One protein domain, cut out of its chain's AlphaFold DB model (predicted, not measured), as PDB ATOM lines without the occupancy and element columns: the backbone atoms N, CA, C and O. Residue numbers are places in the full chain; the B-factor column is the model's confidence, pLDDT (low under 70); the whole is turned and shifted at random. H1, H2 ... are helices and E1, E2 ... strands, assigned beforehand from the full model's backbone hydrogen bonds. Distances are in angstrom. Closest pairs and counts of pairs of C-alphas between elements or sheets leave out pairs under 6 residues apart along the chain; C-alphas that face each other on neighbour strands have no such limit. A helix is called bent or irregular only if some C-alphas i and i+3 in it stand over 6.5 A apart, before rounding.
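AT A GLANCE: This is residues 2 to 99 of the 356 residues of a protein of Aplanochytrium stocchinoi (UniProt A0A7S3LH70). A long, kinked helix, H2, runs along much of an elongated domain, and a shorter helix, H1, packs on it at a steep angle. One short strand, E1, runs near H2, while residues 2 to 13 and 48 to 57 make loops toward the end of the domain where H2 begins. The printed part has 98 residues, with two named helices and one named strand in the order H1, E1, H2; under half of the residues are in these elements, and the class is mostly helix. The whole is only just loose, close to compact, with a radius of gyration of the C-alphas of 15.3 A and spans of 48 by 29 by 18 A.

HOW THE PARTS SIT: After residues 2 to 18, which hold no named element, comes H1, residues 19 to 32. It touches H2, residues 66 to 90, which meets it with residues 77 to 84 alone. The closest C-alphas of the two helices are those of Met 22 and Gly 80, 5.5 A apart. Their lines stand at a steep tilt of 54 degrees, the same way, though the line of H2 is a rough one. The strand E1, residues 40 to 43, pairs with no named strand and is apart from H1. E1 and H2 are near each other, with their closest C-alphas 8.0 A apart. Residues 60 to 61 pair with residues 64 to 65, antiparallel, just before H2. In H1 every O i to N i+4 pair is within hydrogen-bond range; in H2 17 of 21 are.

IN THESE COORDINATES: H1 begins at C-alpha 19 at (135.647, 147.392, 182.108) and measures 19.9 A from first to last C-alpha. E1, Ala 40 to Leu 43, measures 9.6 A and begins at C-alpha 40 at (129.450, 152.387, 161.608). H2, the longest helix with 25 residues, measures 33.4 A and ends at C-alpha 90 at (147.553, 147.341, 168.488). It has a kink of 57 degrees near residue 73 and is irregular, with C-alphas 71 and 74 standing 7.6 A apart.

THE WHOLE: The two C-alphas farthest apart are those of Gly 56 and Ser 96, at 48.3 A. The printed part has no cut. The link from H1 to E1 is short, with 7 residues, and the link from E1 to H2 is long, with 22 residues. The mean pLDDT of the printed part is 78.5, and the model's confidence is low, under 70, at residues 2 to 11, 50 to 57 and 89 to 99.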
ATOM      1  N   TYR A   2     116.808 144.043 186.342       33.81
ATOM      2  CA  TYR A   2     115.505 144.710 186.310       33.81
ATOM      3  C   TYR A   2     114.789 144.255 185.039       33.81
ATOM      4  O   TYR A   2     115.395 144.289 183.976       33.81
ATOM      5  N   TYR A   3     113.550 143.787 185.156       32.41
ATOM      6  CA  TYR A   3     112.780 143.252 184.034       32.41
ATOM      7  C   TYR A   3     112.016 144.390 183.344       32.41
ATOM      8  O   TYR A   3     111.233 145.086 183.991       32.41
ATOM      9  N   ARG A   4     112.217 144.578 182.033       37.94
ATOM     10  CA  ARG A   4     111.362 145.444 181.203       37.94
ATOM     11  C   ARG A   4     110.057 144.681 180.948       37.94
ATOM     12  O   ARG A   4     110.069 143.626 180.318       37.94
ATOM     13  N   TYR A   5     108.930 145.189 181.446       32.00
ATOM     14  CA  TYR A   5     107.620 144.745 180.965       32.00
ATOM     15  C   TYR A   5     107.508 145.164 179.492       32.00
ATOM     16  O   TYR A   5     107.482 146.355 179.197       32.00
ATOM     17  N   GLY A   6     107.505 144.190 178.577       41.09
ATOM     18  CA  GLY A   6     107.283 144.416 177.143       41.09
ATOM     19  C   GLY A   6     108.392 143.939 176.201       41.09
ATOM     20  O   GLY A   6     108.136 143.828 175.007       41.09
ATOM     21  N   THR A   7     109.583 143.582 176.696       42.50
ATOM     22  CA  THR A   7     110.529 142.767 175.912       42.50
ATOM     23  C   THR A   7     110.251 141.288 176.190       42.50
ATOM     24  O   THR A   7     110.088 140.931 177.357       42.50
ATOM     25  N   PRO A   8     110.218 140.397 175.178       42.72
ATOM     26  CA  PRO A   8     109.950 138.964 175.376       42.72
ATOM     27  C   PRO A   8     110.939 138.241 176.307       42.72
ATOM     28  O   PRO A   8     110.747 137.075 176.639       42.72
ATOM     29  N   THR A   9     112.016 138.905 176.724       47.28
ATOM     30  CA  THR A   9     113.093 138.338 177.525       47.28
ATOM     31  C   THR A   9     113.379 139.232 178.728       47.28
ATOM     32  O   THR A   9     113.431 140.458 178.628       47.28
ATOM     33  N   GLY A  10     113.561 138.613 179.895       54.31
ATOM     34  CA  GLY A  10     114.030 139.269 181.113       54.31
ATOM     35  C   GLY A  10     115.477 139.736 180.989       54.31
ATOM     36  O   GLY A  10     116.380 139.114 181.543       54.31
ATOM     37  N   ALA A  11     115.698 140.797 180.220       63.31
ATOM     38  CA  ALA A  11     117.011 141.360 179.957       63.31
ATOM     39  C   ALA A  11     117.445 142.314 181.081       63.31
ATOM     40  O   ALA A  11     116.638 143.068 181.615       63.31
ATOM     41  N   ALA A  12     118.735 142.293 181.420       75.94
ATOM     42  CA  ALA A  12     119.377 143.303 182.258       75.94
ATOM     43  C   ALA A  12     120.178 144.270 181.382       75.94
ATOM     44  O   ALA A  12     120.702 143.871 180.343       75.94
ATOM     45  N   LEU A  13     120.345 145.509 181.845       81.06
ATOM     46  CA  LEU A  13     121.280 146.440 181.223       81.06
ATOM     47  C   LEU A  13     122.721 145.938 181.371       81.06
ATOM     48  O   LEU A  13     123.127 145.491 182.446       81.06
ATOM     49  N   ILE A  14     123.496 146.053 180.293       89.00
ATOM     50  CA  ILE A  14     124.948 145.873 180.328       89.00
ATOM     51  C   ILE A  14     125.551 147.041 181.100       89.00
ATOM     52  O   ILE A  14     125.262 148.192 180.793       89.00
ATOM     53  N   ASP A  15     126.414 146.752 182.072       90.06
ATOM     54  CA  ASP A  15     127.086 147.789 182.844       90.06
ATOM     55  C   ASP A  15     128.249 148.428 182.087       90.06
ATOM     56  O   ASP A  15     129.380 147.941 182.143       90.06
ATOM     57  N   ALA A  16     127.982 149.555 181.424       91.75
ATOM     58  CA  ALA A  16     128.989 150.264 180.643       91.75
ATOM     59  C   ALA A  16     130.143 150.828 181.486       91.75
ATOM     60  O   ALA A  16     131.216 151.136 180.967       91.75
ATOM     61  N   THR A  17     129.963 150.941 182.804       91.81
ATOM     62  CA  THR A  17     131.025 151.397 183.705       91.81
ATOM     63  C   THR A  17     131.973 150.286 184.144       91.81
ATOM     64  O   THR A  17     133.050 150.590 184.667       91.81
ATOM     65  N   ASN A  18     131.601 149.022 183.918       94.94
ATOM     66  CA  ASN A  18     132.421 147.854 184.205       94.94
ATOM     67  C   ASN A  18     133.364 147.554 183.019       94.94
ATOM     68  O   ASN A  18     132.893 147.171 181.944       94.94
ATOM     69  N   PRO A  19     134.698 147.644 183.194       93.75
ATOM     70  CA  PRO A  19     135.647 147.392 182.108       93.75
ATOM     71  C   PRO A  19     135.572 145.976 181.525       93.75
ATOM     72  O   PRO A  19     135.781 145.795 180.327       93.75
ATOM     73  N   GLN A  20     135.264 144.966 182.348       95.12
ATOM     74  CA  GLN A  20     135.132 143.583 181.881       95.12
ATOM     75  C   GLN A  20     133.878 143.412 181.025       95.12
ATOM     76  O   GLN A  20     133.945 142.767 179.979       95.12
ATOM     77  N   ALA A  21     132.764 144.027 181.439       94.56
ATOM     78  CA  ALA A  21     131.527 144.018 180.666       94.56
ATOM     79  C   ALA A  21     131.734 144.715 179.317       94.56
ATOM     80  O   ALA A  21     131.473 144.106 178.287       94.56
ATOM     81  N   MET A  22     132.311 145.922 179.302       94.38
ATOM     82  CA  MET A  22     132.566 146.641 178.049       94.38
ATOM     83  C   MET A  22     133.537 145.917 177.120       94.38
ATOM     84  O   MET A  22     133.308 145.891 175.912       94.38
ATOM     85  N   ASN A  23     134.583 145.280 177.651       93.69
ATOM     86  CA  ASN A  23     135.471 144.457 176.832       93.69
ATOM     87  C   ASN A  23     134.717 143.261 176.225       93.69
ATOM     88  O   ASN A  23     134.848 143.002 175.031       93.69
ATOM     89  N   ALA A  24     133.899 142.555 177.012       94.75
ATOM     90  CA  ALA A  24     133.088 141.447 176.507       94.75
ATOM     91  C   ALA A  24     132.083 141.909 175.437       94.75
ATOM     92  O   ALA A  24     131.978 141.278 174.387       94.75
ATOM     93  N   THR A  25     131.401 143.034 175.661       94.62
ATOM     94  CA  THR A  25     130.462 143.642 174.709       94.62
ATOM     95  C   THR A  25     131.146 144.032 173.404       94.62
ATOM     96  O   THR A  25     130.635 143.729 172.327       94.62
ATOM     97  N   PHE A  26     132.327 144.643 173.482       93.38
ATOM     98  CA  PHE A  26     133.107 144.994 172.304       93.38
ATOM     99  C   PHE A  26     133.491 143.758 171.479       93.38
ATOM    100  O   PHE A  26     133.271 143.734 170.270       93.38
ATOM    101  N   TRP A  27     134.018 142.707 172.114       92.81
ATOM    102  CA  TRP A  27     134.390 141.479 171.405       92.81
ATOM    103  C   TRP A  27     133.180 140.726 170.854       92.81
ATOM    104  O   TRP A  27     133.267 140.143 169.774       92.81
ATOM    105  N   HIS A  28     132.040 140.780 171.545       94.12
ATOM    106  CA  HIS A  28     130.782 140.258 171.025       94.12
ATOM    107  C   HIS A  28     130.386 140.967 169.721       94.12
ATOM    108  O   HIS A  28     130.149 140.305 168.709       94.12
ATOM    109  N   TRP A  29     130.415 142.306 169.709       93.12
ATOM    110  CA  TRP A  29     130.191 143.086 168.492       93.12
ATOM    111  C   TRP A  29     131.228 142.771 167.405       93.12
ATOM    112  O   TRP A  29     130.855 142.522 166.261       93.12
ATOM    113  N   TYR A  30     132.520 142.732 167.735       91.06
ATOM    114  CA  TYR A  30     133.573 142.484 166.749       91.06
ATOM    115  C   TYR A  30     133.406 141.119 166.075       91.06
ATOM    116  O   TYR A  30     133.496 141.008 164.854       91.06
ATOM    117  N   HIS A  31     133.118 140.068 166.845       91.94
ATOM    118  CA  HIS A  31     132.945 138.732 166.287       91.94
ATOM    119  C   HIS A  31     131.651 138.557 165.487       91.94
ATOM    120  O   HIS A  31     131.638 137.704 164.595       91.94
ATOM    121  N   GLY A  32     130.604 139.327 165.796       94.12
ATOM    122  CA  GLY A  32     129.337 139.317 165.066       94.12
ATOM    123  C   GLY A  32     129.327 140.214 163.825       94.12
ATOM    124  O   GLY A  32     128.738 139.842 162.815       94.12
ATOM    125  N   TYR A  33     130.008 141.361 163.879       92.31
ATOM    126  CA  TYR A  33     129.907 142.430 162.880       92.31
ATOM    127  C   TYR A  33     131.272 142.988 162.472       92.31
ATOM    128  O   TYR A  33     131.594 143.016 161.286       92.31
ATOM    129  N   GLY A  34     132.090 143.417 163.440       87.56
ATOM    130  CA  GLY A  34     133.318 144.176 163.166       87.56
ATOM    131  C   GLY A  34     134.320 143.445 162.263       87.56
ATOM    132  O   GLY A  34     134.806 144.023 161.295       87.56
ATOM    133  N   LYS A  35     134.556 142.145 162.491       86.44
ATOM    134  CA  LYS A  35     135.461 141.316 161.667       86.44
ATOM    135  C   LYS A  35     134.985 141.128 160.217       86.44
ATOM    136  O   LYS A  35     135.748 140.648 159.388       86.44
ATOM    137  N   TYR A  36     133.724 141.457 159.930       89.44
ATOM    138  CA  TYR A  36     133.131 141.424 158.592       89.44
ATOM    139  C   TYR A  36     133.124 142.809 157.920       89.44
ATOM    140  O   TYR A  36     132.506 142.974 156.873       89.44
ATOM    141  N   GLY A  37     133.801 143.805 158.504       86.19
ATOM    142  CA  GLY A  37     133.983 145.131 157.908       86.19
ATOM    143  C   GLY A  37     132.928 146.170 158.290       86.19
ATOM    144  O   GLY A  37     132.900 147.246 157.696       86.19
ATOM    145  N   VAL A  38     132.065 145.899 159.277       89.69
ATOM    146  CA  VAL A  38     131.115 146.902 159.789       89.69
ATOM    147  C   VAL A  38     131.872 147.964 160.591       89.69
ATOM    148  O   VAL A  38     132.462 147.648 161.623       89.69
ATOM    149  N   LYS A  39     131.835 149.222 160.129       86.69
ATOM    150  CA  LYS A  39     132.577 150.348 160.735       86.69
ATOM    151  C   LYS A  39     131.713 151.474 161.315       86.69
ATOM    152  O   LYS A  39     132.206 152.303 162.074       86.69
ATOM    153  N   ALA A  40     130.423 151.493 160.992       90.81
ATOM    154  CA  ALA A  40     129.450 152.387 161.608       90.81
ATOM    155  C   ALA A  40     128.608 151.588 162.605       90.81
ATOM    156  O   ALA A  40     128.025 150.565 162.244       90.81
ATOM    157  N   ILE A  41     128.569 152.032 163.860       92.44
ATOM    158  CA  ILE A  41     127.925 151.303 164.954       92.44
ATOM    159  C   ILE A  41     126.809 152.166 165.517       92.44
ATOM    160  O   ILE A  41     127.055 153.263 166.013       92.44
ATOM    161  N   TRP A  42     125.584 151.657 165.473       95.38
ATOM    162  CA  TRP A  42     124.447 152.303 166.109       95.38
ATOM    163  C   TRP A  42     124.332 151.831 167.563       95.38
ATOM    164  O   TRP A  42     123.900 150.714 167.838       95.38
ATOM    165  N   LEU A  43     124.776 152.683 168.487       92.88
ATOM    166  CA  LEU A  43     124.631 152.530 169.932       92.88
ATOM    167  C   LEU A  43     123.291 153.134 170.372       92.88
ATOM    168  O   LEU A  43     123.219 154.255 170.891       92.88
ATOM    169  N   ASP A  44     122.223 152.389 170.104       92.31
ATOM    170  CA  ASP A  44     120.879 152.751 170.541       92.31
ATOM    171  C   ASP A  44     120.676 152.579 172.047       92.31
ATOM    172  O   ASP A  44     121.435 151.867 172.708       92.31
ATOM    173  N   GLU A  45     119.669 153.265 172.592       89.50
ATOM    174  CA  GLU A  45     119.265 153.140 173.999       89.50
ATOM    175  C   GLU A  45     120.403 153.484 174.988       89.50
ATOM    176  O   GLU A  45     120.606 152.818 176.009       89.50
ATOM    177  N   THR A  46     121.183 154.528 174.684       87.94
ATOM    178  CA  THR A  46     122.376 154.933 175.454       87.94
ATOM    179  C   THR A  46     122.093 155.889 176.613       87.94
ATOM    180  O   THR A  46     123.030 156.256 177.324       87.94
ATOM    181  N   GLU A  47     120.834 156.273 176.855       85.88
ATOM    182  CA  GLU A  47     120.434 157.083 178.011       85.88
ATOM    183  C   GLU A  47     120.623 156.366 179.354       85.88
ATOM    184  O   GLU A  47     121.295 156.952 180.211       85.88
ATOM    185  N   PRO A  48     120.102 155.134 179.599       81.44
ATOM    186  CA  PRO A  48     119.371 154.160 178.752       81.44
ATOM    187  C   PRO A  48     117.831 154.302 178.708       81.44
ATOM    188  O   PRO A  48     117.216 154.736 179.684       81.44
ATOM    189  N   ASP A  49     117.186 153.850 177.623       74.50
ATOM    190  CA  ASP A  49     115.714 153.808 177.511       74.50
ATOM    191  C   ASP A  49     115.102 152.620 178.265       74.50
ATOM    192  O   ASP A  49     114.772 151.546 177.756       74.50
ATOM    193  N   SER A  50     114.956 152.835 179.564       64.00
ATOM    194  CA  SER A  50     114.073 152.042 180.402       64.00
ATOM    195  C   SER A  50     112.808 152.844 180.689       64.00
ATOM    196  O   SER A  50     112.892 153.923 181.274       64.00
ATOM    197  N   LEU A  51     111.639 152.278 180.365       52.09
ATOM    198  CA  LEU A  51     110.284 152.814 180.623       52.09
ATOM    199  C   LEU A  51     109.916 152.928 182.123       52.09
ATOM    200  O   LEU A  51     108.766 152.793 182.530       52.09
ATOM    201  N   GLY A  52     110.909 153.151 182.970       54.84
ATOM    202  CA  GLY A  52     110.815 153.238 184.409       54.84
ATOM    203  C   GLY A  52     112.208 153.482 184.951       54.84
ATOM    204  O   GLY A  52     112.793 152.576 185.537       54.84
ATOM    205  N   TYR A  53     112.750 154.683 184.724       58.16
ATOM    206  CA  TYR A  53     113.883 155.160 185.510       58.16
ATOM    207  C   TYR A  53     113.504 154.995 186.981       58.16
ATOM    208  O   TYR A  53     112.565 155.659 187.434       58.16
ATOM    209  N   PRO A  54     114.195 154.155 187.759       53.47
ATOM    210  CA  PRO A  54     114.089 154.259 189.192       53.47
ATOM    211  C   PRO A  54     114.835 155.535 189.557       53.47
ATOM    212  O   PRO A  54     116.048 155.559 189.758       53.47
ATOM    213  N   SER A  55     114.118 156.650 189.586       53.09
ATOM    214  CA  SER A  55     114.633 157.854 190.203       53.09
ATOM    215  C   SER A  55     114.894 157.522 191.678       53.09
ATOM    216  O   SER A  55     113.966 157.307 192.452       53.09
ATOM    217  N   GLY A  56     116.169 157.407 192.078       59.91
ATOM    218  CA  GLY A  56     116.508 157.330 193.504       59.91
ATOM    219  C   GLY A  56     117.603 156.377 193.983       59.91
ATOM    220  O   GLY A  56     117.640 156.146 195.188       59.91
ATOM    221  N   GLY A  57     118.514 155.849 193.156       64.62
ATOM    222  CA  GLY A  57     119.626 155.034 193.682       64.62
ATOM    223  C   GLY A  57     119.373 153.526 193.687       64.62
ATOM    224  O   GLY A  57     120.080 152.812 194.401       64.62
ATOM    225  N   GLN A  58     118.347 153.036 192.986       77.38
ATOM    226  CA  GLN A  58     117.902 151.644 193.123       77.38
ATOM    227  C   GLN A  58     118.762 150.677 192.308       77.38
ATOM    228  O   GLN A  58     118.897 149.510 192.678       77.38
ATOM    229  N   TRP A  59     119.365 151.143 191.216       80.94
ATOM    230  CA  TRP A  59     120.314 150.352 190.448       80.94
ATOM    231  C   TRP A  59     121.746 150.599 190.910       80.94
ATOM    232  O   TRP A  59     122.148 151.709 191.270       80.94
ATOM    233  N   ARG A  60     122.529 149.520 190.881       85.06
ATOM    234  CA  ARG A  60     123.950 149.504 191.212       85.06
ATOM    235  C   ARG A  60     124.741 149.106 189.979       85.06
ATOM    236  O   ARG A  60     124.508 148.045 189.405       85.06
ATOM    237  N   PHE A  61     125.696 149.951 189.647       88.38
ATOM    238  CA  PHE A  61     126.709 149.753 188.630       88.38
ATOM    239  C   PHE A  61     128.078 149.643 189.298       88.38
ATOM    240  O   PHE A  61     128.260 149.978 190.471       88.38
ATOM    241  N   HIS A  62     129.067 149.192 188.543       92.31
ATOM    242  CA  HIS A  62     130.428 148.961 188.991       92.31
ATOM    243  C   HIS A  62     131.056 150.219 189.596       92.31
ATOM    244  O   HIS A  62     131.768 150.130 190.593       92.31
ATOM    245  N   LYS A  63     130.758 151.395 189.029       91.81
ATOM    246  CA  LYS A  63     131.279 152.680 189.512       91.81
ATOM    247  C   LYS A  63     130.368 153.441 190.476       91.81
ATOM    248  O   LYS A  63     130.774 154.495 190.958       91.81
ATOM    249  N   GLY A  64     129.163 152.957 190.769       89.62
ATOM    250  CA  GLY A  64     128.250 153.669 191.665       89.62
ATOM    251  C   GLY A  64     126.780 153.348 191.447       89.62
ATOM    252  O   GLY A  64     126.423 152.385 190.777       89.62
ATOM    253  N   THR A  65     125.907 154.150 192.046       88.62
ATOM    254  CA  THR A  65     124.456 154.038 191.847       88.62
ATOM    255  C   THR A  65     124.028 154.666 190.523       88.62
ATOM    256  O   THR A  65     124.740 155.512 189.978       88.62
ATOM    257  N   ASP A  66     122.846 154.309 190.022       84.62
ATOM    258  CA  ASP A  66     122.226 154.961 188.857       84.62
ATOM    259  C   ASP A  66     122.279 156.492 188.897       84.62
ATOM    260  O   ASP A  66     122.700 157.113 187.929       84.62
ATOM    261  N   ARG A  67     121.943 157.112 190.027       84.56
ATOM    262  CA  ARG A  67     121.928 158.568 190.182       84.56
ATOM    263  C   ARG A  67     123.289 159.204 189.905       84.56
ATOM    264  O   ARG A  67     123.342 160.315 189.391       84.56
ATOM    265  N   ALA A  68     124.371 158.523 190.271       85.56
ATOM    266  CA  ALA A  68     125.727 159.014 190.050       85.56
ATOM    267  C   ALA A  68     126.234 158.718 188.629       85.56
ATOM    268  O   ALA A  68     127.117 159.412 188.137       85.56
ATOM    269  N   ILE A  69     125.704 157.672 187.994       87.50
ATOM    270  CA  ILE A  69     126.306 157.056 186.813       87.50
ATOM    271  C   ILE A  69     125.526 157.329 185.528       87.50
ATOM    272  O   ILE A  69     126.151 157.598 184.504       87.50
ATOM    273  N   LEU A  70     124.191 157.289 185.566       86.38
ATOM    274  CA  LEU A  70     123.349 157.411 184.375       86.38
ATOM    275  C   LEU A  70     123.600 158.687 183.556       86.38
ATOM    276  O   LEU A  70     123.684 158.564 182.338       86.38
ATOM    277  N   PRO A  71     123.844 159.876 184.154       86.44
ATOM    278  CA  PRO A  71     124.184 161.060 183.364       86.44
ATOM    279  C   PRO A  71     125.400 160.868 182.442       86.44
ATOM    280  O   PRO A  71     125.416 161.401 181.342       86.44
ATOM    281  N   ALA A  72     126.395 160.079 182.865       89.31
ATOM    282  CA  ALA A  72     127.626 159.810 182.116       89.31
ATOM    283  C   ALA A  72     127.659 158.400 181.490       89.31
ATOM    284  O   ALA A  72     128.718 157.911 181.083       89.31
ATOM    285  N   TRP A  73     126.519 157.713 181.425       89.31
ATOM    286  CA  TRP A  73     126.441 156.334 180.947       89.31
ATOM    287  C   TRP A  73     126.755 156.204 179.459       89.31
ATOM    288  O   TRP A  73     127.548 155.350 179.062       89.31
ATOM    289  N   SER A  74     126.216 157.110 178.645       90.50
ATOM    290  CA  SER A  74     126.522 157.215 177.215       90.50
ATOM    291  C   SER A  74     128.014 157.467 176.951       90.50
ATOM    292  O   SER A  74     128.606 156.888 176.036       90.50
ATOM    293  N   TYR A  75     128.671 158.267 177.798       94.00
ATOM    294  CA  TYR A  75     130.126 158.436 177.760       94.00
ATOM    295  C   TYR A  75     130.855 157.113 178.030       94.00
ATOM    296  O   TYR A  75     131.821 156.791 177.341       94.00
ATOM    297  N   ALA A  76     130.398 156.316 179.000       94.19
ATOM    298  CA  ALA A  76     131.008 155.022 179.303       94.19
ATOM    299  C   ALA A  76     130.877 154.024 178.133       94.19
ATOM    300  O   ALA A  76     131.855 153.353 177.795       94.19
ATOM    301  N   TRP A  77     129.718 153.994 177.465       94.00
ATOM    302  CA  TRP A  77     129.495 153.202 176.250       94.00
ATOM    303  C   TRP A  77     130.470 153.566 175.133       94.00
ATOM    304  O   TRP A  77     131.218 152.713 174.647       94.00
ATOM    305  N   THR A  78     130.494 154.845 174.758       93.81
ATOM    306  CA  THR A  78     131.348 155.335 173.667       93.81
ATOM    307  C   THR A  78     132.831 155.149 173.984       93.81
ATOM    308  O   THR A  78     133.582 154.659 173.141       93.81
ATOM    309  N   LYS A  79     133.249 155.403 175.232       93.81
ATOM    310  CA  LYS A  79     134.621 155.153 175.693       93.81
ATOM    311  C   LYS A  79     135.019 153.685 175.583       93.81
ATOM    312  O   LYS A  79     136.148 153.383 175.193       93.81
ATOM    313  N   GLY A  80     134.130 152.774 175.977       93.38
ATOM    314  CA  GLY A  80     134.399 151.340 175.940       93.38
ATOM    315  C   GLY A  80     134.601 150.836 174.511       93.38
ATOM    316  O   GLY A  80     135.573 150.128 174.255       93.38
ATOM    317  N   PHE A  81     133.756 151.274 173.571       92.19
ATOM    318  CA  PHE A  81     133.930 150.968 172.148       92.19
ATOM    319  C   PHE A  81     135.212 151.574 171.577       92.19
ATOM    320  O   PHE A  81     135.990 150.849 170.961       92.19
ATOM    321  N   GLN A  82     135.494 152.850 171.857       88.94
ATOM    322  CA  GLN A  82     136.732 153.500 171.418       88.94
ATOM    323  C   GLN A  82     137.978 152.757 171.923       88.94
ATOM    324  O   GLN A  82     138.901 152.478 171.160       88.94
ATOM    325  N   SER A  83     137.984 152.364 173.200       89.44
ATOM    326  CA  SER A  83     139.087 151.600 173.797       89.44
ATOM    327  C   SER A  83     139.247 150.223 173.142       89.44
ATOM    328  O   SER A  83     140.365 149.751 172.935       89.44
ATOM    329  N   GLY A  84     138.133 149.565 172.808       89.12
ATOM    330  CA  GLY A  84     138.138 148.303 172.076       89.12
ATOM    331  C   GLY A  84     138.761 148.439 170.686       89.12
ATOM    332  O   GLY A  84     139.645 147.656 170.338       89.12
ATOM    333  N   LEU A  85     138.365 149.465 169.927       84.94
ATOM    334  CA  LEU A  85     138.890 149.747 168.586       84.94
ATOM    335  C   LEU A  85     140.402 150.019 168.611       84.94
ATOM    336  O   LEU A  85     141.150 149.429 167.832       84.94
ATOM    337  N   GLN A  86     140.877 150.819 169.569       80.62
ATOM    338  CA  GLN A  86     142.313 151.058 169.775       80.62
ATOM    339  C   GLN A  86     143.081 149.762 170.091       80.62
ATOM    340  O   GLN A  86     144.205 149.540 169.632       80.62
ATOM    341  N   ASN A  87     142.475 148.856 170.863       81.50
ATOM    342  CA  ASN A  87     143.087 147.570 171.193       81.50
ATOM    343  C   ASN A  87     143.114 146.586 170.011       81.50
ATOM    344  O   ASN A  87     144.037 145.770 169.948       81.50
ATOM    345  N   LEU A  88     142.148 146.643 169.085       77.50
ATOM    346  CA  LEU A  88     142.195 145.857 167.844       77.50
ATOM    347  C   LEU A  88     143.390 146.253 166.978       77.50
ATOM    348  O   LEU A  88     144.118 145.377 166.509       77.50
ATOM    349  N   ASN A  89     143.613 147.559 166.822       67.12
ATOM    350  CA  ASN A  89     144.700 148.101 166.009       67.12
ATOM    351  C   ASN A  89     146.078 147.697 166.534       67.12
ATOM    352  O   ASN A  89     146.905 147.185 165.779       67.12
ATOM    353  N   LYS A  90     146.300 147.796 167.851       64.75
ATOM    354  CA  LYS A  90     147.553 147.341 168.488       64.75
ATOM    355  C   LYS A  90     147.862 145.861 168.262       64.75
ATOM    356  O   LYS A  90     149.019 145.465 168.347       64.75
ATOM    357  N   LYS A  91     146.841 145.038 168.017       63.00
ATOM    358  CA  LYS A  91     146.983 143.596 167.789       63.00
ATOM    359  C   LYS A  91     147.006 143.214 166.300       63.00
ATOM    360  O   LYS A  91     146.952 142.025 166.003       63.00
ATOM    361  N   ALA A  92     147.111 144.195 165.395       61.66
ATOM    362  CA  ALA A  92     147.188 144.012 163.942       61.66
ATOM    363  C   ALA A  92     146.022 143.202 163.338       61.66
ATOM    364  O   ALA A  92     146.184 142.514 162.335       61.66
ATOM    365  N   TYR A  93     144.833 143.267 163.951       59.06
ATOM    366  CA  TYR A  93     143.640 142.593 163.419       59.06
ATOM    367  C   TYR A  93     142.967 143.351 162.270       59.06
ATOM    368  O   TYR A  93     142.061 142.813 161.637       59.06
ATOM    369  N   LEU A  94     143.383 144.593 162.033       60.00
ATOM    370  CA  LEU A  94     142.880 145.460 160.980       60.00
ATOM    371  C   LEU A  94     143.926 145.553 159.862       60.00
ATOM    372  O   LEU A  94     145.130 145.559 160.131       60.00
ATOM    373  N   ASN A  95     143.469 145.574 158.607       57.53
ATOM    374  CA  ASN A  95     144.353 145.779 157.458       57.53
ATOM    375  C   ASN A  95     144.976 147.186 157.538       57.53
ATOM    376  O   ASN A  95     144.408 148.081 158.154       57.53
ATOM    377  N   SER A  96     146.124 147.416 156.896       53.88
ATOM    378  CA  SER A  96     146.840 148.705 156.950       53.88
ATOM    379  C   SER A  96     146.021 149.924 156.495       53.88
ATOM    380  O   SER A  96     146.353 151.048 156.868       53.88
ATOM    381  N   ASP A  97     144.947 149.706 155.731       53.97
ATOM    382  CA  ASP A  97     144.024 150.745 155.248       53.97
ATOM    383  C   ASP A  97     142.896 151.076 156.258       53.97
ATOM    384  O   ASP A  97     142.151 152.045 156.092       53.97
ATOM    385  N   ASP A  98     142.778 150.306 157.343       54.47
ATOM    386  CA  ASP A  98     141.765 150.436 158.393       54.47
ATOM    387  C   ASP A  98     142.341 151.163 159.623       54.47
ATOM    388  O   ASP A  98     142.476 150.589 160.701       54.47
ATOM    389  N   GLN A  99     142.705 152.440 159.472       55.69
ATOM    390  CA  GLN A  99     143.201 153.244 160.598       55.69
ATOM    391  C   GLN A  99     142.129 153.477 161.687       55.69
ATOM    392  O   GLN A  99     140.927 153.418 161.416       55.69
TER     393      GLN A  99